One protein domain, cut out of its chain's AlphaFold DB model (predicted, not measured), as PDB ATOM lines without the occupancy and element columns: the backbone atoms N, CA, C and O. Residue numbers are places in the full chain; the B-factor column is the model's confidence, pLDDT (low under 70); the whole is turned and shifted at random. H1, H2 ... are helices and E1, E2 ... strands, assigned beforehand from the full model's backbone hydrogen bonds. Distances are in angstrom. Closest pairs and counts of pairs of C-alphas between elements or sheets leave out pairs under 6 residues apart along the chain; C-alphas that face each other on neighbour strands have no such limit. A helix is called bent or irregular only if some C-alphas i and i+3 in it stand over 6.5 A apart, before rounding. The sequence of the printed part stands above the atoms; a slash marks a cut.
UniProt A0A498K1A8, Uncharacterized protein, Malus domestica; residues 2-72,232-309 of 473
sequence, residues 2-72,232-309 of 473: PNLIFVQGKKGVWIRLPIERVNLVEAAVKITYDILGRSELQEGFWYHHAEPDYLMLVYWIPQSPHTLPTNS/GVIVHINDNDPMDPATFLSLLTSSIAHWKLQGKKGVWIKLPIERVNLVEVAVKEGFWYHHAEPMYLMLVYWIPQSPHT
ATOM      1  N   PRO A   2     -22.380 -11.492  50.057       38.88
ATOM      2  CA  PRO A   2     -22.439 -12.640  50.950       38.88
ATOM      3  C   PRO A   2     -23.904 -12.920  51.338       38.88
ATOM      4  O   PRO A   2     -24.560 -12.085  51.947       38.88
ATOM      5  N   ASN A   3     -24.385 -14.102  50.949       39.03
ATOM      6  CA  ASN A   3     -25.448 -14.912  51.564       39.03
ATOM      7  C   ASN A   3     -26.754 -14.221  52.011       39.03
ATOM      8  O   ASN A   3     -27.089 -14.215  53.195       39.03
ATOM      9  N   LEU A   4     -27.577 -13.782  51.054       51.09
ATOM     10  CA  LEU A   4     -29.029 -13.734  51.268       51.09
ATOM     11  C   LEU A   4     -29.573 -15.170  51.190       51.09
ATOM     12  O   LEU A   4     -29.643 -15.763  50.115       51.09
ATOM     13  N   ILE A   5     -29.922 -15.754  52.339       49.94
ATOM     14  CA  ILE A   5     -30.584 -17.063  52.404       49.94
ATOM     15  C   ILE A   5     -32.068 -16.846  52.099       49.94
ATOM     16  O   ILE A   5     -32.822 -16.351  52.937       49.94
ATOM     17  N   PHE A   6     -32.498 -17.193  50.887       56.28
ATOM     18  CA  PHE A   6     -33.905 -17.108  50.507       56.28
ATOM     19  C   PHE A   6     -34.697 -18.263  51.127       56.28
ATOM     20  O   PHE A   6     -34.379 -19.435  50.930       56.28
ATOM     21  N   VAL A   7     -35.761 -17.935  51.862       52.72
ATOM     22  CA  VAL A   7     -36.690 -18.936  52.397       52.72
ATOM     23  C   VAL A   7     -37.485 -19.547  51.243       52.72
ATOM     24  O   VAL A   7     -38.149 -18.835  50.484       52.72
ATOM     25  N   GLN A   8     -37.432 -20.874  51.122       48.19
ATOM     26  CA  GLN A   8     -38.105 -21.622  50.063       48.19
ATOM     27  C   GLN A   8     -39.612 -21.296  50.027       48.19
ATOM     28  O   GLN A   8     -40.296 -21.317  51.049       48.19
ATOM     29  N   GLY A   9     -40.128 -20.952  48.842       53.31
ATOM     30  CA  GLY A   9     -41.543 -20.619  48.619       53.31
ATOM     31  C   GLY A   9     -41.925 -19.136  48.760       53.31
ATOM     32  O   GLY A   9     -43.080 -18.786  48.509       53.31
ATOM     33  N   LYS A  10     -40.998 -18.237  49.122       59.16
ATOM     34  CA  LYS A  10     -41.241 -16.781  49.102       59.16
ATOM     35  C   LYS A  10     -40.945 -16.194  47.716       59.16
ATOM     36  O   LYS A  10     -40.009 -16.619  47.050       59.16
ATOM     37  N   LYS A  11     -41.758 -15.222  47.278       67.50
ATOM     38  CA  LYS A  11     -41.659 -14.595  45.941       67.50
ATOM     39  C   LYS A  11     -40.996 -13.212  45.939       67.50
ATOM     40  O   LYS A  11     -40.582 -12.749  44.885       67.50
ATOM     41  N   GLY A  12     -40.863 -12.560  47.094       72.75
ATOM     42  CA  GLY A  12     -40.206 -11.258  47.179       72.75
ATOM     43  C   GLY A  12     -39.595 -10.986  48.546       72.75
ATOM     44  O   GLY A  12     -40.068 -11.515  49.555       72.75
ATOM     45  N   VAL A  13     -38.550 -10.163  48.555       81.56
ATOM     46  CA  VAL A  13     -37.886  -9.635  49.753       81.56
ATOM     47  C   VAL A  13     -38.232  -8.161  49.882       81.56
ATOM     48  O   VAL A  13     -38.150  -7.429  48.901       81.56
ATOM     49  N   TRP A  14     -38.606  -7.737  51.086       86.00
ATOM     50  CA  TRP A  14     -38.968  -6.357  51.397       86.00
ATOM     51  C   TRP A  14     -37.988  -5.805  52.423       86.00
ATOM     52  O   TRP A  14     -37.722  -6.463  53.431       86.00
ATOM     53  N   ILE A  15     -37.473  -4.606  52.177       89.50
ATOM     54  CA  ILE A  15     -36.610  -3.884  53.108       89.50
ATOM     55  C   ILE A  15     -37.258  -2.536  53.393       89.50
ATOM     56  O   ILE A  15     -37.403  -1.703  52.501       89.50
ATOM     57  N   ARG A  16     -37.618  -2.316  54.660       91.12
ATOM     58  CA  ARG A  16     -37.908  -0.983  55.185       91.12
ATOM     59  C   ARG A  16     -36.585  -0.369  55.611       91.12
ATOM     60  O   ARG A  16     -36.018  -0.806  56.611       91.12
ATOM     61  N   LEU A  17     -36.092   0.601  54.852       93.88
ATOM     62  CA  LEU A  17     -34.843   1.283  55.152       93.88
ATOM     63  C   LEU A  17     -35.139   2.658  55.769       93.88
ATOM     64  O   LEU A  17     -35.651   3.525  55.060       93.88
ATOM     65  N   PRO A  18     -34.853   2.867  57.067       94.81
ATOM     66  CA  PRO A  18     -35.037   4.168  57.706       94.81
ATOM     67  C   PRO A  18     -34.168   5.245  57.052       94.81
ATOM     68  O   PRO A  18     -33.070   4.944  56.572       94.81
ATOM     69  N   ILE A  19     -34.638   6.492  57.050       95.25
ATOM     70  CA  ILE A  19     -33.927   7.630  56.455       95.25
ATOM     71  C   ILE A  19     -32.554   7.858  57.104       95.25
ATOM     72  O   ILE A  19     -31.600   8.222  56.422       95.25
ATOM     73  N   GLU A  20     -32.390   7.506  58.381       95.25
ATOM     74  CA  GLU A  20     -31.113   7.577  59.101       95.25
ATOM     75  C   GLU A  20     -30.067   6.589  58.559       95.25
ATOM     76  O   GLU A  20     -28.881   6.708  58.860       95.25
ATOM     77  N   ARG A  21     -30.491   5.600  57.760       95.69
ATOM     78  CA  ARG A  21     -29.628   4.629  57.072       95.69
ATOM     79  C   ARG A  21     -29.584   4.863  55.561       95.69
ATOM     80  O   ARG A  21     -29.373   3.915  54.801       95.69
ATOM     81  N   VAL A  22     -29.769   6.109  55.117       95.25
ATOM     82  CA  VAL A  22     -29.739   6.489  53.693       95.25
ATOM     83  C   VAL A  22     -28.458   6.042  52.973       95.25
ATOM     84  O   VAL A  22     -28.506   5.677  51.802       95.25
ATOM     85  N   ASN A  23     -27.334   5.942  53.683       94.00
ATOM     86  CA  ASN A  23     -26.057   5.458  53.151       94.00
ATOM     87  C   ASN A  23     -26.090   3.999  52.642       94.00
ATOM     88  O   ASN A  23     -25.152   3.535  52.002       94.00
ATOM     89  N   LEU A  24     -27.148   3.244  52.956       94.12
ATOM     90  CA  LEU A  24     -27.356   1.886  52.454       94.12
ATOM     91  C   LEU A  24     -28.239   1.842  51.197       94.12
ATOM     92  O   LEU A  24     -28.348   0.773  50.598       94.12
ATOM     93  N   VAL A  25     -28.871   2.955  50.794       93.81
ATOM     94  CA  VAL A  25     -29.801   2.998  49.649       93.81
ATOM     95  C   VAL A  25     -29.079   2.617  48.360       93.81
ATOM     96  O   VAL A  25     -29.512   1.691  47.679       93.81
ATOM     97  N   GLU A  26     -27.951   3.261  48.057       91.81
ATOM     98  CA  GLU A  26     -27.162   2.975  46.850       91.81
ATOM     99  C   GLU A  26     -26.701   1.515  46.800       91.81
ATOM    100  O   GLU A  26     -26.880   0.836  45.788       91.81
ATOM    101  N   ALA A  27     -26.201   0.990  47.921       89.38
ATOM    102  CA  ALA A  27     -25.769  -0.400  48.017       89.38
ATOM    103  C   ALA A  27     -26.927  -1.404  47.861       89.38
ATOM    104  O   ALA A  27     -26.719  -2.504  47.346       89.38
ATOM    105  N   ALA A  28     -28.135  -1.052  48.314       89.19
ATOM    106  CA  ALA A  28     -29.317  -1.902  48.209       89.19
ATOM    107  C   ALA A  28     -29.913  -1.897  46.794       89.19
ATOM    108  O   ALA A  28     -30.296  -2.953  46.295       89.19
ATOM    109  N   VAL A  29     -29.975  -0.729  46.151       88.50
ATOM    110  CA  VAL A  29     -30.455  -0.553  44.772       88.50
ATOM    111  C   VAL A  29     -29.478  -1.194  43.784       88.50
ATOM    112  O   VAL A  29     -29.903  -1.934  42.905       88.50
ATOM    113  N   LYS A  30     -28.171  -1.012  44.001       82.00
ATOM    114  CA  LYS A  30     -27.074  -1.663  43.271       82.00
ATOM    115  C   LYS A  30     -27.183  -1.523  41.744       82.00
ATOM    116  O   LYS A  30     -27.606  -2.447  41.043       82.00
ATOM    117  N   ILE A  31     -26.724  -0.375  41.256       78.25
ATOM    118  CA  ILE A  31     -26.627  -0.043  39.829       78.25
ATOM    119  C   ILE A  31     -25.191  -0.225  39.364       78.25
ATOM    120  O   ILE A  31     -24.264   0.215  40.046       78.25
ATOM    121  N   THR A  32     -24.996  -0.867  38.216       71.94
ATOM    122  CA  THR A  32     -23.699  -0.883  37.532       71.94
ATOM    123  C   THR A  32     -23.633   0.239  36.505       71.94
ATOM    124  O   THR A  32     -24.618   0.515  35.818       71.94
ATOM    125  N   TYR A  33     -22.467   0.873  36.393       71.25
ATOM    126  CA  TYR A  33     -22.220   1.959  35.448       71.25
ATOM    127  C   TYR A  33     -21.168   1.547  34.416       71.25
ATOM    128  O   TYR A  33     -20.213   0.845  34.759       71.25
ATOM    129  N   ASP A  34     -21.333   2.006  33.176       70.75
ATOM    130  CA  ASP A  34     -20.333   1.883  32.121       70.75
ATOM    131  C   ASP A  34     -19.119   2.795  32.389       70.75
ATOM    132  O   ASP A  34     -19.083   3.614  33.312       70.75
ATOM    133  N   ILE A  35     -18.107   2.683  31.528       67.75
ATOM    134  CA  ILE A  35     -16.879   3.501  31.569       67.75
ATOM    135  C   ILE A  35     -17.141   5.011  31.403       67.75
ATOM    136  O   ILE A  35     -16.249   5.816  31.660       67.75
ATOM    137  N   LEU A  36     -18.335   5.393  30.943       65.56
ATOM    138  CA  LEU A  36     -18.779   6.768  30.723       65.56
ATOM    139  C   LEU A  36     -19.755   7.246  31.817       65.56
ATOM    140  O   LEU A  36     -20.291   8.345  31.700       65.56
ATOM    141  N   GLY A  37     -19.986   6.459  32.875       61.72
ATOM    142  CA  GLY A  37     -20.870   6.810  33.993       61.72
ATOM    143  C   GLY A  37     -22.371   6.662  33.708       61.72
ATOM    144  O   GLY A  37     -23.204   7.194  34.455       61.72
ATOM    145  N   ARG A  38     -22.751   5.960  32.636       66.50
ATOM    146  CA  ARG A  38     -24.147   5.628  32.314       66.50
ATOM    147  C   ARG A  38     -24.548   4.320  32.978       66.50
ATOM    148  O   ARG A  38     -23.761   3.385  33.016       66.50
ATOM    149  N   SER A  39     -25.767   4.242  33.501       67.38
ATOM    150  CA  SER A  39     -26.288   3.016  34.111       67.38
ATOM    151  C   SER A  39     -26.478   1.911  33.064       67.38
ATOM    152  O   SER A  39     -27.133   2.137  32.048       67.38
ATOM    153  N   GLU A  40     -25.959   0.712  33.330       62.91
ATOM    154  CA  GLU A  40     -26.067  -0.452  32.437       62.91
ATOM    155  C   GLU A  40     -27.052  -1.509  32.947       62.91
ATOM    156  O   GLU A  40     -27.811  -2.076  32.159       62.91
ATOM    157  N   LEU A  41     -27.034  -1.806  34.252       60.50
ATOM    158  CA  LEU A  41     -27.829  -2.891  34.821       60.50
ATOM    159  C   LEU A  41     -28.234  -2.609  36.274       60.50
ATOM    160  O   LEU A  41     -27.412  -2.263  37.123       60.50
ATOM    161  N   GLN A  42     -29.520  -2.815  36.553       69.38
ATOM    162  CA  GLN A  42     -30.093  -2.818  37.897       69.38
ATOM    163  C   GLN A  42     -30.055  -4.252  38.452       69.38
ATOM    164  O   GLN A  42     -30.792  -5.117  37.976       69.38
ATOM    165  N   GLU A  43     -29.219  -4.519  39.460       74.00
ATOM    166  CA  GLU A  43     -29.057  -5.867  40.038       74.00
ATOM    167  C   GLU A  43     -29.647  -6.019  41.449       74.00
ATOM    168  O   GLU A  43     -29.731  -7.137  41.971       74.00
ATOM    169  N   GLY A  44     -29.988  -4.910  42.106       84.06
ATOM    170  CA  GLY A  44     -30.478  -4.894  43.481       84.06
ATOM    171  C   GLY A  44     -31.983  -4.676  43.599       84.06
ATOM    172  O   GLY A  44     -32.781  -5.101  42.765       84.06
ATOM    173  N   PHE A  45     -32.383  -4.065  44.710       88.88
ATOM    174  CA  PHE A  45     -33.780  -3.809  45.036       88.88
ATOM    175  C   PHE A  45     -34.336  -2.636  44.221       88.88
ATOM    176  O   PHE A  45     -33.641  -1.664  43.940       88.88
ATOM    177  N   TRP A  46     -35.623  -2.705  43.902       87.56
ATOM    178  CA  TRP A  46     -36.381  -1.614  43.303       87.56
ATOM    179  C   TRP A  46     -37.009  -0.741  44.378       87.56
ATOM    180  O   TRP A  46     -37.406  -1.233  45.441       87.56
ATOM    181  N   TYR A  47     -37.173   0.544  44.077       90.19
ATOM    182  CA  TYR A  47     -38.058   1.394  44.856       90.19
ATOM    183  C   TYR A  47     -39.496   0.879  44.762       90.19
ATOM    184  O   TYR A  47     -39.978   0.522  43.689       90.19
ATOM    185  N   HIS A  48     -40.193   0.852  45.896       85.06
ATOM    186  CA  HIS A  48     -41.616   0.530  45.931       85.06
ATOM    187  C   HIS A  48     -42.454   1.724  46.383       85.06
ATOM    188  O   HIS A  48     -43.509   1.990  45.816       85.06
ATOM    189  N   HIS A  49     -42.051   2.379  47.470       87.12
ATOM    190  CA  HIS A  49     -42.637   3.624  47.960       87.12
ATOM    191  C   HIS A  49     -41.730   4.255  49.003       87.12
ATOM    192  O   HIS A  49     -40.822   3.598  49.505       87.12
ATOM    193  N   ALA A  50     -42.025   5.492  49.379       89.69
ATOM    194  CA  ALA A  50     -41.367   6.150  50.489       89.69
ATOM    195  C   ALA A  50     -42.381   6.917  51.338       89.69
ATOM    196  O   ALA A  50     -43.415   7.343  50.823       89.69
ATOM    197  N   GLU A  51     -42.038   7.066  52.608       87.81
ATOM    198  CA  GLU A  51     -42.637   7.974  53.586       87.81
ATOM    199  C   GLU A  51     -41.513   8.869  54.136       87.81
ATOM    200  O   GLU A  51     -40.339   8.523  53.958       87.81
ATOM    201  N   PRO A  52     -41.814   9.986  54.823       90.50
ATOM    202  CA  PRO A  52     -40.789  10.930  55.276       90.50
ATOM    203  C   PRO A  52     -39.613  10.305  56.038       90.50
ATOM    204  O   PRO A  52     -38.484  10.770  55.905       90.50
ATOM    205  N   ASP A  53     -39.860   9.238  56.796       90.88
ATOM    206  CA  ASP A  53     -38.891   8.564  57.661       90.88
ATOM    207  C   ASP A  53     -38.309   7.266  57.074       90.88
ATOM    208  O   ASP A  53     -37.388   6.697  57.662       90.88
ATOM    209  N   TYR A  54     -38.805   6.755  55.939       92.31
ATOM    210  CA  TYR A  54     -38.271   5.515  55.363       92.31
ATOM    211  C   TYR A  54     -38.500   5.350  53.859       92.31
ATOM    212  O   TYR A  54     -39.479   5.806  53.275       92.31
ATOM    213  N   LEU A  55     -37.625   4.551  53.250       93.31
ATOM    214  CA  LEU A  55     -37.757   4.056  51.888       93.31
ATOM    215  C   LEU A  55     -38.074   2.557  51.907       93.31
ATOM    216  O   LEU A  55     -37.391   1.768  52.564       93.31
ATOM    217  N   MET A  56     -39.125   2.153  51.196       91.56
ATOM    218  CA  MET A  56     -39.466   0.749  50.997       91.56
ATOM    219  C   MET A  56     -38.845   0.237  49.705       91.56
ATOM    220  O   MET A  56     -39.154   0.723  48.613       91.56
ATOM    221  N   LEU A  57     -38.015  -0.788  49.845       90.25
ATOM    222  CA  LEU A  57     -37.308  -1.449  48.761       90.25
ATOM    223  C   LEU A  57     -37.828  -2.873  48.584       90.25
ATOM    224  O   LEU A  57     -38.089  -3.573  49.569       90.25
ATOM    225  N   VAL A  58     -37.946  -3.326  47.338       87.12
ATOM    226  CA  VAL A  58     -38.432  -4.672  47.027       87.12
ATOM    227  C   VAL A  58     -37.556  -5.388  46.007       87.12
ATOM    228  O   VAL A  58     -37.108  -4.807  45.025       87.12
ATOM    229  N   TYR A  59     -37.326  -6.677  46.233       84.62
ATOM    230  CA  TYR A  59     -36.642  -7.558  45.294       84.62
ATOM    231  C   TYR A  59     -37.555  -8.729  44.946       84.62
ATOM    232  O   TYR A  59     -37.991  -9.467  45.834       84.62
ATOM    233  N   TRP A  60     -37.862  -8.898  43.662       77.44
ATOM    234  CA  TRP A  60     -38.680 -10.002  43.166       77.44
ATOM    235  C   TRP A  60     -37.785 -11.186  42.793       77.44
ATOM    236  O   TRP A  60     -36.855 -11.046  42.009       77.44
ATOM    237  N   ILE A  61     -38.045 -12.350  43.390       76.44
ATOM    238  CA  ILE A  61     -37.188 -13.539  43.247       76.44
ATOM    239  C   ILE A  61     -37.482 -14.321  41.946       76.44
ATOM    240  O   ILE A  61     -36.534 -14.783  41.311       76.44
ATOM    241  N   PRO A  62     -38.750 -14.525  41.526       69.81
ATOM    242  CA  PRO A  62     -39.062 -15.243  40.287       69.81
ATOM    243  C   PRO A  62     -38.649 -14.491  39.013       69.81
ATOM    244  O   PRO A  62     -38.700 -13.272  38.963       69.81
ATOM    245  N   GLN A  63     -38.381 -15.226  37.927       67.06
ATOM    246  CA  GLN A  63     -38.176 -14.640  36.587       67.06
ATOM    247  C   GLN A  63     -39.481 -14.238  35.871       67.06
ATOM    248  O   GLN A  63     -39.457 -13.740  34.750       67.06
ATOM    249  N   SER A  64     -40.640 -14.472  36.494       58.91
ATOM    250  CA  SER A  64     -41.926 -13.996  35.979       58.91
ATOM    251  C   SER A  64     -42.085 -12.489  36.219       58.91
ATOM    252  O   SER A  64     -41.490 -11.982  37.172       58.91
ATOM    253  N   PRO A  65     -42.968 -11.793  35.475       55.28
ATOM    254  CA  PRO A  65     -43.373 -10.432  35.825       55.28
ATOM    255  C   PRO A  65     -43.765 -10.333  37.306       55.28
ATOM    256  O   PRO A  65     -44.385 -11.260  37.849       55.28
ATOM    257  N   HIS A  66     -43.374  -9.244  37.973       59.69
ATOM    258  CA  HIS A  66     -43.721  -9.049  39.377       59.69
ATOM    259  C   HIS A  66     -45.224  -8.798  39.509       59.69
ATOM    260  O   HIS A  66     -45.813  -8.026  38.761       59.69
ATOM    261  N   THR A  67     -45.853  -9.437  40.491       57.28
ATOM    262  CA  THR A  67     -47.281  -9.238  40.803       57.28
ATOM    263  C   THR A  67     -47.458  -8.471  42.113       57.28
ATOM    264  O   THR A  67     -48.432  -8.679  42.838       57.28
ATOM    265  N   LEU A  68     -46.449  -7.686  42.494       60.38
ATOM    266  CA  LEU A  68     -46.461  -6.889  43.715       60.38
ATOM    267  C   LEU A  68     -47.424  -5.709  43.530       60.38
ATOM    268  O   LEU A  68     -47.329  -5.032  42.509       60.38
ATOM    269  N   PRO A  69     -48.347  -5.473  44.474       54.84
ATOM    270  CA  PRO A  69     -49.278  -4.357  44.378       54.84
ATOM    271  C   PRO A  69     -48.538  -3.033  44.588       54.84
ATOM    272  O   PRO A  69     -47.747  -2.929  45.521       54.84
ATOM    273  N   THR A  70     -48.841  -2.010  43.793       59.22
ATOM    274  CA  THR A  70     -48.337  -0.647  44.030       59.22
ATOM    275  C   THR A  70     -48.748  -0.109  45.408       59.22
ATOM    276  O   THR A  70     -49.790  -0.480  45.973       59.22
ATOM    277  N   ASN A  71     -47.917   0.765  45.996       55.56
ATOM    278  CA  ASN A  71     -48.259   1.381  47.278       55.56
ATOM    279  C   ASN A  71     -49.417   2.353  47.082       55.56
ATOM    280  O   ASN A  71     -49.307   3.280  46.286       55.56
ATOM    281  N   SER A  72     -50.501   2.155  47.830       54.03
ATOM    282  CA  SER A  72     -51.694   2.992  47.784       54.03
ATOM    283  C   SER A  72     -52.127   3.433  49.170       54.03
ATOM    284  O   SER A  72     -52.534   2.612  49.985       54.03
ATOM    285  N   GLY A 232     -42.831  27.118  44.891       86.81
ATOM    286  CA  GLY A 232     -41.859  26.034  44.920       86.81
ATOM    287  C   GLY A 232     -41.010  25.924  43.652       86.81
ATOM    288  O   GLY A 232     -41.207  26.641  42.665       86.81
ATOM    289  N   VAL A 233     -40.031  25.020  43.704       92.94
ATOM    290  CA  VAL A 233     -39.101  24.695  42.616       92.94
ATOM    291  C   VAL A 233     -39.030  23.181  42.447       92.94
ATOM    292  O   VAL A 233     -38.842  22.460  43.422       92.94
ATOM    293  N   ILE A 234     -39.162  22.696  41.215       92.00
ATOM    294  CA  ILE A 234     -39.097  21.282  40.846       92.00
ATOM    295  C   ILE A 234     -37.859  21.053  39.983       92.00
ATOM    296  O   ILE A 234     -37.788  21.507  38.840       92.00
ATOM    297  N   VAL A 235     -36.892  20.324  40.527       95.00
ATOM    298  CA  VAL A 235     -35.655  19.923  39.859       95.00
ATOM    299  C   VAL A 235     -35.811  18.504  39.331       95.00
ATOM    300  O   VAL A 235     -36.181  17.583  40.063       95.00
ATOM    301  N   HIS A 236     -35.494  18.323  38.055       93.25
ATOM    302  CA  HIS A 236     -35.412  17.013  37.425       93.25
ATOM    303  C   HIS A 236     -33.947  16.682  37.171       93.25
ATOM    304  O   HIS A 236     -33.305  17.334  36.352       93.25
ATOM    305  N   ILE A 237     -33.428  15.673  37.870       92.69
ATOM    306  CA  ILE A 237     -32.083  15.166  37.603       92.69
ATOM    307  C   ILE A 237     -32.137  14.286  36.356       92.69
ATOM    308  O   ILE A 237     -33.023  13.442  36.220       92.69
ATOM    309  N   ASN A 238     -31.199  14.511  35.440       86.81
ATOM    310  CA  ASN A 238     -31.102  13.769  34.192       86.81
ATOM    311  C   ASN A 238     -30.412  12.411  34.426       86.81
ATOM    312  O   ASN A 238     -29.338  12.333  35.025       86.81
ATOM    313  N   ASP A 239     -31.032  11.344  33.934       77.62
ATOM    314  CA  ASP A 239     -30.515   9.973  33.963       77.62
ATOM    315  C   ASP A 239     -29.277   9.795  33.071       77.62
ATOM    316  O   ASP A 239     -28.430   8.953  33.348       77.62
ATOM    317  N   ASN A 240     -29.124  10.623  32.036       74.19
ATOM    318  CA  ASN A 240     -28.038  10.534  31.059       74.19
ATOM    319  C   ASN A 240     -26.830  11.426  31.369       74.19
ATOM    320  O   ASN A 240     -25.821  11.314  30.678       74.19
ATOM    321  N   ASP A 241     -26.911  12.276  32.395       80.00
ATOM    322  CA  ASP A 241     -25.830  13.193  32.784       80.00
ATOM    323  C   ASP A 241     -25.169  12.726  34.093       80.00
ATOM    324  O   ASP A 241     -25.796  12.828  35.155       80.00
ATOM    325  N   PRO A 242     -23.985  12.082  34.042       79.25
ATOM    326  CA  PRO A 242     -23.327  11.562  35.231       79.25
ATOM    327  C   PRO A 242     -22.889  12.720  36.116       79.25
ATOM    328  O   PRO A 242     -22.046  13.526  35.736       79.25
ATOM    329  N   MET A 243     -23.442  12.771  37.322       87.19
ATOM    330  CA  MET A 243     -23.086  13.774  38.313       87.19
ATOM    331  C   MET A 243     -22.475  13.084  39.520       87.19
ATOM    332  O   MET A 243     -23.078  12.178  40.107       87.19
ATOM    333  N   ASP A 244     -21.263  13.495  39.883       89.81
ATOM    334  CA  ASP A 244     -20.632  12.999  41.094       89.81
ATOM    335  C   ASP A 244     -21.268  13.645  42.346       89.81
ATOM    336  O   ASP A 244     -21.736  14.791  42.294       89.81
ATOM    337  N   PRO A 245     -21.282  12.938  43.491       93.81
ATOM    338  CA  PRO A 245     -21.902  13.431  44.720       93.81
ATOM    339  C   PRO A 245     -21.360  14.778  45.229       93.81
ATOM    340  O   PRO A 245     -22.116  15.550  45.818       93.81
ATOM    341  N   ALA A 246     -20.073  15.082  45.019       94.19
ATOM    342  CA  ALA A 246     -19.460  16.312  45.522       94.19
ATOM    343  C   ALA A 246     -19.860  17.529  44.674       94.19
ATOM    344  O   ALA A 246     -20.186  18.586  45.220       94.19
ATOM    345  N   THR A 247     -19.908  17.365  43.351       93.06
ATOM    346  CA  THR A 247     -20.451  18.378  42.439       93.06
ATOM    347  C   THR A 247     -21.927  18.626  42.722       93.06
ATOM    348  O   THR A 247     -22.339  19.782  42.847       93.06
ATOM    349  N   PHE A 248     -22.719  17.563  42.906       95.06
ATOM    350  CA  PHE A 248     -24.132  17.701  43.255       95.06
ATOM    351  C   PHE A 248     -24.331  18.450  44.574       95.06
ATOM    352  O   PHE A 248     -25.168  19.345  44.628       95.06
ATOM    353  N   LEU A 249     -23.537  18.146  45.607       96.06
ATOM    354  CA  LEU A 249     -23.574  18.861  46.884       96.06
ATOM    355  C   LEU A 249     -23.336  20.365  46.689       96.06
ATOM    356  O   LEU A 249     -24.149  21.177  47.121       96.06
ATOM    357  N   SER A 250     -22.263  20.735  45.985       94.69
ATOM    358  CA  SER A 250     -21.923  22.140  45.721       94.69
ATOM    359  C   SER A 250     -23.054  22.888  45.001       94.69
ATOM    360  O   SER A 250     -23.442  23.994  45.405       94.69
ATOM    361  N   LEU A 251     -23.633  22.262  43.970       94.75
ATOM    362  CA  LEU A 251     -24.765  22.810  43.226       94.75
ATOM    363  C   LEU A 251     -26.014  22.910  44.102       94.75
ATOM    364  O   LEU A 251     -26.683  23.942  44.093       94.75
ATOM    365  N   LEU A 252     -26.334  21.874  44.877       95.88
ATOM    366  CA  LEU A 252     -27.520  21.825  45.724       95.88
ATOM    367  C   LEU A 252     -27.473  22.906  46.810       95.88
ATOM    368  O   LEU A 252     -28.419  23.686  46.929       95.88
ATOM    369  N   THR A 253     -26.358  23.024  47.534       95.00
ATOM    370  CA  THR A 253     -26.171  24.046  48.574       95.00
ATOM    371  C   THR A 253     -26.275  25.459  47.989       95.00
ATOM    372  O   THR A 253     -26.995  26.307  48.527       95.00
ATOM    373  N   SER A 254     -25.626  25.709  46.846       94.44
ATOM    374  CA  SER A 254     -25.698  27.003  46.147       94.44
ATOM    375  C   SER A 254     -27.120  27.318  45.666       94.44
ATOM    376  O   SER A 254     -27.589  28.452  45.791       94.44
ATOM    377  N   SER A 255     -27.846  26.304  45.188       95.50
ATOM    378  CA  SER A 255     -29.228  26.440  44.715       95.50
ATOM    379  C   SER A 255     -30.199  26.765  45.842       95.50
ATOM    380  O   SER A 255     -31.011  27.676  45.702       95.50
ATOM    381  N   ILE A 256     -30.091  26.082  46.985       94.94
ATOM    382  CA  ILE A 256     -30.929  26.357  48.161       94.94
ATOM    383  C   ILE A 256     -30.712  27.793  48.641       94.94
ATOM    384  O   ILE A 256     -31.683  28.504  48.908       94.94
ATOM    385  N   ALA A 257     -29.457  28.250  48.709       94.31
ATOM    386  CA  ALA A 257     -29.143  29.628  49.080       94.31
ATOM    387  C   ALA A 257     -29.761  30.636  48.096       94.31
ATOM    388  O   ALA A 257     -30.378  31.618  48.517       94.31
ATOM    389  N   HIS A 258     -29.658  30.365  46.794       94.25
ATOM    390  CA  HIS A 258     -30.254  31.191  45.749       94.25
ATOM    391  C   HIS A 258     -31.789  31.250  45.850       94.25
ATOM    392  O   HIS A 258     -32.371  32.335  45.898       94.25
ATOM    393  N   TRP A 259     -32.461  30.103  45.960       95.12
ATOM    394  CA  TRP A 259     -33.919  30.024  46.078       95.12
ATOM    395  C   TRP A 259     -34.444  30.651  47.371       95.12
ATOM    396  O   TRP A 259     -35.514  31.261  47.370       95.12
ATOM    397  N   LYS A 260     -33.669  30.582  48.457       94.00
ATOM    398  CA  LYS A 260     -33.981  31.280  49.708       94.00
ATOM    399  C   LYS A 260     -34.008  32.798  49.522       94.00
ATOM    400  O   LYS A 260     -34.937  33.439  50.005       94.00
ATOM    401  N   LEU A 261     -33.045  33.370  48.794       93.12
ATOM    402  CA  LEU A 261     -33.034  34.805  48.469       93.12
ATOM    403  C   LEU A 261     -34.211  35.208  47.570       93.12
ATOM    404  O   LEU A 261     -34.728  36.313  47.696       93.12
ATOM    405  N   GLN A 262     -34.668  34.302  46.706       91.62
ATOM    406  CA  GLN A 262     -35.851  34.498  45.863       91.62
ATOM    407  C   GLN A 262     -37.188  34.298  46.601       91.62
ATOM    408  O   GLN A 262     -38.245  34.403  45.981       91.62
ATOM    409  N   GLY A 263     -37.169  33.972  47.898       89.44
ATOM    410  CA  GLY A 263     -38.386  33.725  48.675       89.44
ATOM    411  C   GLY A 263     -39.135  32.450  48.274       89.44
ATOM    412  O   GLY A 263     -40.346  32.360  48.481       89.44
ATOM    413  N   LYS A 264     -38.443  31.466  47.684       91.50
ATOM    414  CA  LYS A 264     -39.032  30.159  47.365       91.50
ATOM    415  C   LYS A 264     -39.334  29.365  48.636       91.50
ATOM    416  O   LYS A 264     -38.696  29.555  49.671       91.50
ATOM    417  N   LYS A 265     -40.310  28.459  48.540       88.31
ATOM    418  CA  LYS A 265     -40.811  27.660  49.665       88.31
ATOM    419  C   LYS A 265     -40.386  26.192  49.578       88.31
ATOM    420  O   LYS A 265     -39.416  25.793  50.216       88.31
ATOM    421  N   GLY A 266     -41.121  25.394  48.803       89.88
ATOM    422  CA  GLY A 266     -40.879  23.961  48.636       89.88
ATOM    423  C   GLY A 266     -39.910  23.661  47.501       89.88
ATOM    424  O   GLY A 266     -40.088  24.167  46.399       89.88
ATOM    425  N   VAL A 267     -38.917  22.814  47.743       96.62
ATOM    426  CA  VAL A 267     -38.009  22.300  46.711       96.62
ATOM    427  C   VAL A 267     -38.288  20.819  46.522       96.62
ATOM    428  O   VAL A 267     -38.297  20.071  47.494       96.62
ATOM    429  N   TRP A 268     -38.499  20.399  45.280       96.31
ATOM    430  CA  TRP A 268     -38.753  19.018  44.886       96.31
ATOM    431  C   TRP A 268     -37.605  18.540  44.008       96.31
ATOM    432  O   TRP A 268     -37.243  19.226  43.054       96.31
ATOM    433  N   ILE A 269     -37.054  17.363  44.288       97.00
ATOM    434  CA  ILE A 269     -36.024  16.739  43.454       97.00
ATOM    435  C   ILE A 269     -36.548  15.387  42.985       97.00
ATOM    436  O   ILE A 269     -36.699  14.457  43.780       97.00
ATOM    437  N   LYS A 270     -36.809  15.279  41.678       95.44
ATOM    438  CA  LYS A 270     -37.055  14.001  41.010       95.44
ATOM    439  C   LYS A 270     -35.707  13.392  40.638       95.44
ATOM    440  O   LYS A 270     -35.022  13.906  39.755       95.44
ATOM    441  N   LEU A 271     -35.354  12.305  41.310       94.62
ATOM    442  CA  LEU A 271     -34.063  11.640  41.192       94.62
ATOM    443  C   LEU A 271     -34.279  10.242  40.580       94.62
ATOM    444  O   LEU A 271     -34.872   9.386  41.244       94.62
ATOM    445  N   PRO A 272     -33.881  10.013  39.311       93.38
ATOM    446  CA  PRO A 272     -33.992   8.707  38.658       93.38
ATOM    447  C   PRO A 272     -33.250   7.617  39.435       93.38
ATOM    448  O   PRO A 272     -32.249   7.908  40.088       93.38
ATOM    449  N   ILE A 273     -33.701   6.364  39.382       91.12
ATOM    450  CA  ILE A 273     -33.048   5.268  40.112       91.12
ATOM    451  C   ILE A 273     -31.564   5.165  39.732       91.12
ATOM    452  O   ILE A 273     -30.728   5.024  40.618       91.12
ATOM    453  N   GLU A 274     -31.234   5.432  38.468       89.88
ATOM    454  CA  GLU A 274     -29.902   5.513  37.853       89.88
ATOM    455  C   GLU A 274     -28.960   6.541  38.503       89.88
ATOM    456  O   GLU A 274     -27.755   6.520  38.267       89.88
ATOM    457  N   ARG A 275     -29.494   7.463  39.308       91.56
ATOM    458  CA  ARG A 275     -28.743   8.502  40.026       91.56
ATOM    459  C   ARG A 275     -28.804   8.314  41.539       91.56
ATOM    460  O   ARG A 275     -28.661   9.270  42.299       91.56
ATOM    461  N   VAL A 276     -29.008   7.072  41.992       92.69
ATOM    462  CA  VAL A 276     -29.113   6.711  43.416       92.69
ATOM    463  C   VAL A 276     -27.926   7.194  44.262       92.69
ATOM    464  O   VAL A 276     -28.105   7.505  45.439       92.69
ATOM    465  N   ASN A 277     -26.745   7.353  43.658       92.62
ATOM    466  CA  ASN A 277     -25.542   7.911  44.285       92.62
ATOM    467  C   ASN A 277     -25.739   9.334  44.852       92.62
ATOM    468  O   ASN A 277     -24.974   9.782  45.703       92.62
ATOM    469  N   LEU A 278     -26.770  10.057  44.403       95.81
ATOM    470  CA  LEU A 278     -27.091  11.411  44.860       95.81
ATOM    471  C   LEU A 278     -28.095  11.444  46.028       95.81
ATOM    472  O   LEU A 278     -28.260  12.488  46.662       95.81
ATOM    473  N   VAL A 279     -28.759  10.322  46.343       96.75
ATOM    474  CA  VAL A 279     -29.822  10.267  47.369       96.75
ATOM    475  C   VAL A 279     -29.269  10.597  48.753       96.75
ATOM    476  O   VAL A 279     -29.855  11.400  49.476       96.75
ATOM    477  N   GLU A 280     -28.123  10.013  49.114       97.12
ATOM    478  CA  GLU A 280     -27.485  10.259  50.411       97.12
ATOM    479  C   GLU A 280     -27.105  11.729  50.596       97.12
ATOM    480  O   GLU A 280     -27.306  12.277  51.679       97.12
ATOM    481  N   VAL A 281     -26.610  12.379  49.541       97.50
ATOM    482  CA  VAL A 281     -26.255  13.803  49.577       97.50
ATOM    483  C   VAL A 281     -27.492  14.658  49.830       97.50
ATOM    484  O   VAL A 281     -27.490  15.458  50.760       97.50
ATOM    485  N   ALA A 282     -28.564  14.455  49.057       97.44
ATOM    486  CA  ALA A 282     -29.799  15.218  49.224       97.44
ATOM    487  C   ALA A 282     -30.368  15.074  50.646       97.44
ATOM    488  O   ALA A 282     -30.709  16.071  51.281       97.44
ATOM    489  N   VAL A 283     -30.429  13.846  51.169       97.56
ATOM    490  CA  VAL A 283     -30.957  13.592  52.518       97.56
ATOM    491  C   VAL A 283     -30.093  14.242  53.601       97.56
ATOM    492  O   VAL A 283     -30.628  14.823  54.545       97.56
ATOM    493  N   LYS A 284     -28.762  14.207  53.464       96.62
ATOM    494  CA  LYS A 284     -27.850  14.876  54.407       96.62
ATOM    495  C   LYS A 284     -27.975  16.399  54.388       96.62
ATOM    496  O   LYS A 284     -27.829  17.013  55.440       96.62
ATOM    497  N   GLU A 285     -28.318  16.987  53.244       96.56
ATOM    498  CA  GLU A 285     -28.646  18.416  53.119       96.56
ATOM    499  C   GLU A 285     -30.061  18.759  53.633       96.56
ATOM    500  O   GLU A 285     -30.521  19.896  53.521       96.56
ATOM    501  N   GLY A 286     -30.760  17.792  54.237       95.69
ATOM    502  CA  GLY A 286     -32.029  17.995  54.932       95.69
ATOM    503  C   GLY A 286     -33.270  17.688  54.101       95.69
ATOM    504  O   GLY A 286     -34.377  17.936  54.578       95.69
ATOM    505  N   PHE A 287     -33.125  17.155  52.883       97.50
ATOM    506  CA  PHE A 287     -34.276  16.634  52.145       97.50
ATOM    507  C   PHE A 287     -34.817  15.373  52.823       97.50
ATOM    508  O   PHE A 287     -34.064  14.553  53.344       97.50
ATOM    509  N   TRP A 288     -36.128  15.170  52.751       96.62
ATOM    510  CA  TRP A 288     -36.759  13.916  53.155       96.62
ATOM    511  C   TRP A 288     -37.474  13.259  51.982       96.62
ATOM    512  O   TRP A 288     -37.731  13.882  50.945       96.62
ATOM    513  N   TYR A 289     -37.780  11.972  52.129       95.69
ATOM    514  CA  TYR A 289     -38.509  11.260  51.091       95.69
ATOM    515  C   TYR A 289     -39.965  11.714  51.056       95.69
ATOM    516  O   TYR A 289     -40.634  11.796  52.082       95.69
ATOM    517  N   HIS A 290     -40.483  11.967  49.859       92.19
ATOM    518  CA  HIS A 290     -41.900  12.240  49.672       92.19
ATOM    519  C   HIS A 290     -42.631  11.020  49.105       92.19
ATOM    520  O   HIS A 290     -43.637  10.587  49.654       92.19
ATOM    521  N   HIS A 291     -42.128  10.452  48.008       90.19
ATOM    522  CA  HIS A 291     -42.600   9.178  47.463       90.19
ATOM    523  C   HIS A 291     -41.537   8.535  46.591       90.19
ATOM    524  O   HIS A 291     -40.571   9.183  46.199       90.19
ATOM    525  N   ALA A 292     -41.755   7.275  46.236       90.25
ATOM    526  CA  ALA A 292     -40.936   6.585  45.260       90.25
ATOM    527  C   ALA A 292     -41.833   5.827  44.285       90.25
ATOM    528  O   ALA A 292     -42.842   5.250  44.693       90.25
ATOM    529  N   GLU A 293     -41.435   5.836  43.025       86.44
ATOM    530  CA  GLU A 293     -41.920   4.942  41.979       86.44
ATOM    531  C   GLU A 293     -40.742   4.045  41.561       86.44
ATOM    532  O   GLU A 293     -39.593   4.391  41.850       86.44
ATOM    533  N   PRO A 294     -40.961   2.920  40.857       85.25
ATOM    534  CA  PRO A 294     -39.883   1.980  40.549       85.25
ATOM    535  C   PRO A 294     -38.636   2.611  39.912       85.25
ATOM    536  O   PRO A 294     -37.530   2.166  40.196       85.25
ATOM    537  N   MET A 295     -38.809   3.657  39.096       88.12
ATOM    538  CA  MET A 295     -37.721   4.305  38.349       88.12
ATOM    539  C   MET A 295     -37.250   5.634  38.943       88.12
ATOM    540  O   MET A 295     -36.347   6.248  38.386       88.12
ATOM    541  N   TYR A 296     -37.863   6.145  40.013       92.25
ATOM    542  CA  TYR A 296     -37.408   7.406  40.602       92.25
ATOM    543  C   TYR A 296     -37.827   7.575  42.057       92.25
ATOM    544  O   TYR A 296     -38.882   7.118  42.497       92.25
ATOM    545  N   LEU A 297     -37.016   8.331  42.781       94.94
ATOM    546  CA  LEU A 297     -37.308   8.816  44.117       94.94
ATOM    547  C   LEU A 297     -37.647  10.308  44.047       94.94
ATOM    548  O   LEU A 297     -36.946  11.084  43.398       94.94
ATOM    549  N   MET A 298     -38.737  10.713  44.695       95.31
ATOM    550  CA  MET A 298     -39.089  12.116  44.886       95.31
ATOM    551  C   MET A 298     -38.689  12.547  46.293       95.31
ATOM    552  O   MET A 298     -39.230  12.039  47.280       95.31
ATOM    553  N   LEU A 299     -37.772  13.505  46.368       96.81
ATOM    554  CA  LEU A 299     -37.305  14.123  47.605       96.81
ATOM    555  C   LEU A 299     -37.866  15.537  47.715       96.81
ATOM    556  O   LEU A 299     -38.041  16.213  46.699       96.81
ATOM    557  N   VAL A 300     -38.120  15.994  48.936       96.69
ATOM    558  CA  VAL A 300     -38.592  17.358  49.181       96.69
ATOM    559  C   VAL A 300     -37.831  18.039  50.306       96.69
ATOM    560  O   VAL A 300     -37.324  17.384  51.213       96.69
ATOM    561  N   TYR A 301     -37.775  19.364  50.230       96.00
ATOM    562  CA  TYR A 301     -37.208  20.242  51.244       96.00
ATOM    563  C   TYR A 301     -38.081  21.485  51.399       96.00
ATOM    564  O   TYR A 301     -38.619  22.007  50.419       96.00
ATOM    565  N   TRP A 302     -38.217  21.981  52.624       94.69
ATOM    566  CA  TRP A 302     -38.956  23.203  52.922       94.69
ATOM    567  C   TRP A 302     -37.993  24.277  53.422       94.69
ATOM    568  O   TRP A 302     -37.384  24.129  54.475       94.69
ATOM    569  N   ILE A 303     -37.841  25.348  52.639       93.75
ATOM    570  CA  ILE A 303     -36.910  26.449  52.926       93.75
ATOM    571  C   ILE A 303     -37.353  27.305  54.135       93.75
ATOM    572  O   ILE A 303     -36.489  27.695  54.929       93.75
ATOM    573  N   PRO A 304     -38.646  27.666  54.297       88.94
ATOM    574  CA  PRO A 304     -39.093  28.478  55.427       88.94
ATOM    575  C   PRO A 304     -38.997  27.743  56.770       88.94
ATOM    576  O   PRO A 304     -39.088  26.525  56.838       88.94
ATOM    577  N   GLN A 305     -38.908  28.499  57.867       87.19
ATOM    578  CA  GLN A 305     -38.989  27.934  59.226       87.19
ATOM    579  C   GLN A 305     -40.425  27.624  59.677       87.19
ATOM    580  O   GLN A 305     -40.623  26.987  60.709       87.19
ATOM    581  N   SER A 306     -41.432  28.098  58.937       78.94
ATOM    582  CA  SER A 306     -42.831  27.771  59.210       78.94
ATOM    583  C   SER A 306     -43.096  26.281  58.969       78.94
ATOM    584  O   SER A 306     -42.377  25.665  58.178       78.94
ATOM    585  N   PRO A 307     -44.169  25.707  59.545       77.44
ATOM    586  CA  PRO A 307     -44.642  24.387  59.141       77.44
ATOM    587  C   PRO A 307     -44.787  24.292  57.616       77.44
ATOM    588  O   PRO A 307     -45.189  25.264  56.963       77.44
ATOM    589  N   HIS A 308     -44.428  23.141  57.044       78.50
ATOM    590  CA  HIS A 308     -44.545  22.936  55.606       78.50
ATOM    591  C   HIS A 308     -46.004  22.716  55.205       78.50
ATOM    592  O   HIS A 308     -46.755  22.025  55.889       78.50
ATOM    593  N   THR A 309     -46.391  23.238  54.045       74.75
ATOM    594  CA  THR A 309     -47.725  23.023  53.454       74.75
ATOM    595  C   THR A 309     -47.669  22.083  52.249       74.75
ATOM    596  O   THR A 309     -48.580  22.058  51.423       74.75
TER     597      THR A 309
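Overview. This is residues 2 to 72 and 232 to 309 of the 473 residues of an uncharacterized protein of Malus domestica (UniProt A0A498K1A8). Two sheets stand edge to edge, E4 beside E8, as one long curved wall, with H1 and H3 packed side by side over one face. H2 packs on H3 with its residues 245 to 252 and only grazes the sheet E6 E7 E9 E8 with its residues 255 to 259, and the small hairpin E2 and E3 sits by the start of H3. The printed part has 149 residues with three named helices and nine named strands, in the order E1 H1 E2 E3 E4 E5 E6 H2 E7 H3 E8 E9; its class is mixed, helices and strands. The sheet E1 E5 E4 is antiparallel and the sheet E6 E7 E9 E8 is mixed. The whole is compact, with a radius of gyration of the C-alphas of 16.5 A and spans of 56 by 39 by 25 A.

Arrangement. E1, residues 12 to 18, is antiparallel to E5, residues 54 to 60, with N 15 and O 57 at 2.9 A. H1, residues 19 to 29, is on their sheet at a height of 8.0 A, two layers, a helix on one face. E2, residues 31 to 33, and E3, residues 39 to 42, form a hairpin, with N 40 and O 32 at 2.8 A. E4, residues 46 to 51, forms a hairpin with E5, with N 48 and O 56 at 2.9 A. The closest C-alphas of E4 and E8, residues 288 to 293, are His 49 and Ala 292, 4.4 A. E6, residues 233 to 236, H2, residues 245 to 261, and E7, residues 266 to 272, make a strand-helix-strand unit, two parallel neighbour strands with a helix between, its crossover right-handed; N 235 and O 268 are 2.8 A apart. H2 only grazes this sheet, with residues 255 to 259. E7, H3, residues 273 to 284, and E8 make a split strand-helix-strand unit, two strands that run the same way in one sheet but are not neighbours, with E9, residues 296 to 302, between them in the sheet; its crossover is right-handed. Between the antiparallel neighbours E7 and E9, N 269 and O 299 are within hydrogen-bond range at 2.8 A, and in the hairpin E8 and E9, N 298 and O 291 are within hydrogen-bond range at 2.8 A. H3 is on the sheet at a height of 8.1 A, again two layers. H1 and H3 touch, Glu 26 and Val 276 closest at 5.4 A, at a shallow tilt of 19 degrees, opposite ways. H2, with residues 245 to 252 alone, touches H3, Pro 245 and Leu 278 closest at 5.6 A, at a steep tilt of 59 degrees. In H2 every O i to N i+4 pair is within hydrogen-bond range; H1 has 2 of 7 and H3 3 of 8, beside 6 of 8 and 6 of 9 for O i to N i+3.

Along the chain. E1 begins at C-alpha 12 (-40.206, -11.258, 47.179) and is 19.4 A long. H1 is 14.7 A and H3 18.0 A; both are irregular, C-alphas 20 and 23, and 274 and 277, each 8.1 A apart. H2, 24.4 A, begins at (-21.902, 13.431, 44.720). E5 is 19.7 A, E7 19.5 A, and E9 20.1 A, ending at C-alpha 302 (-38.956, 23.203, 52.922).

Size, cuts and confidence. The two C-alphas farthest apart are those of Gln 8 and Leu 261, 56.7 A. Residues 73 to 231 are not printed; C-alphas 72 and 232 are 25.2 A apart across the cut. Of the links printed whole, E6 to H2 is short and the others are tight. Mean pLDDT of the printed part is 83.9; residues 2 to 11, 35 to 42 and 62 to 72 are under 70.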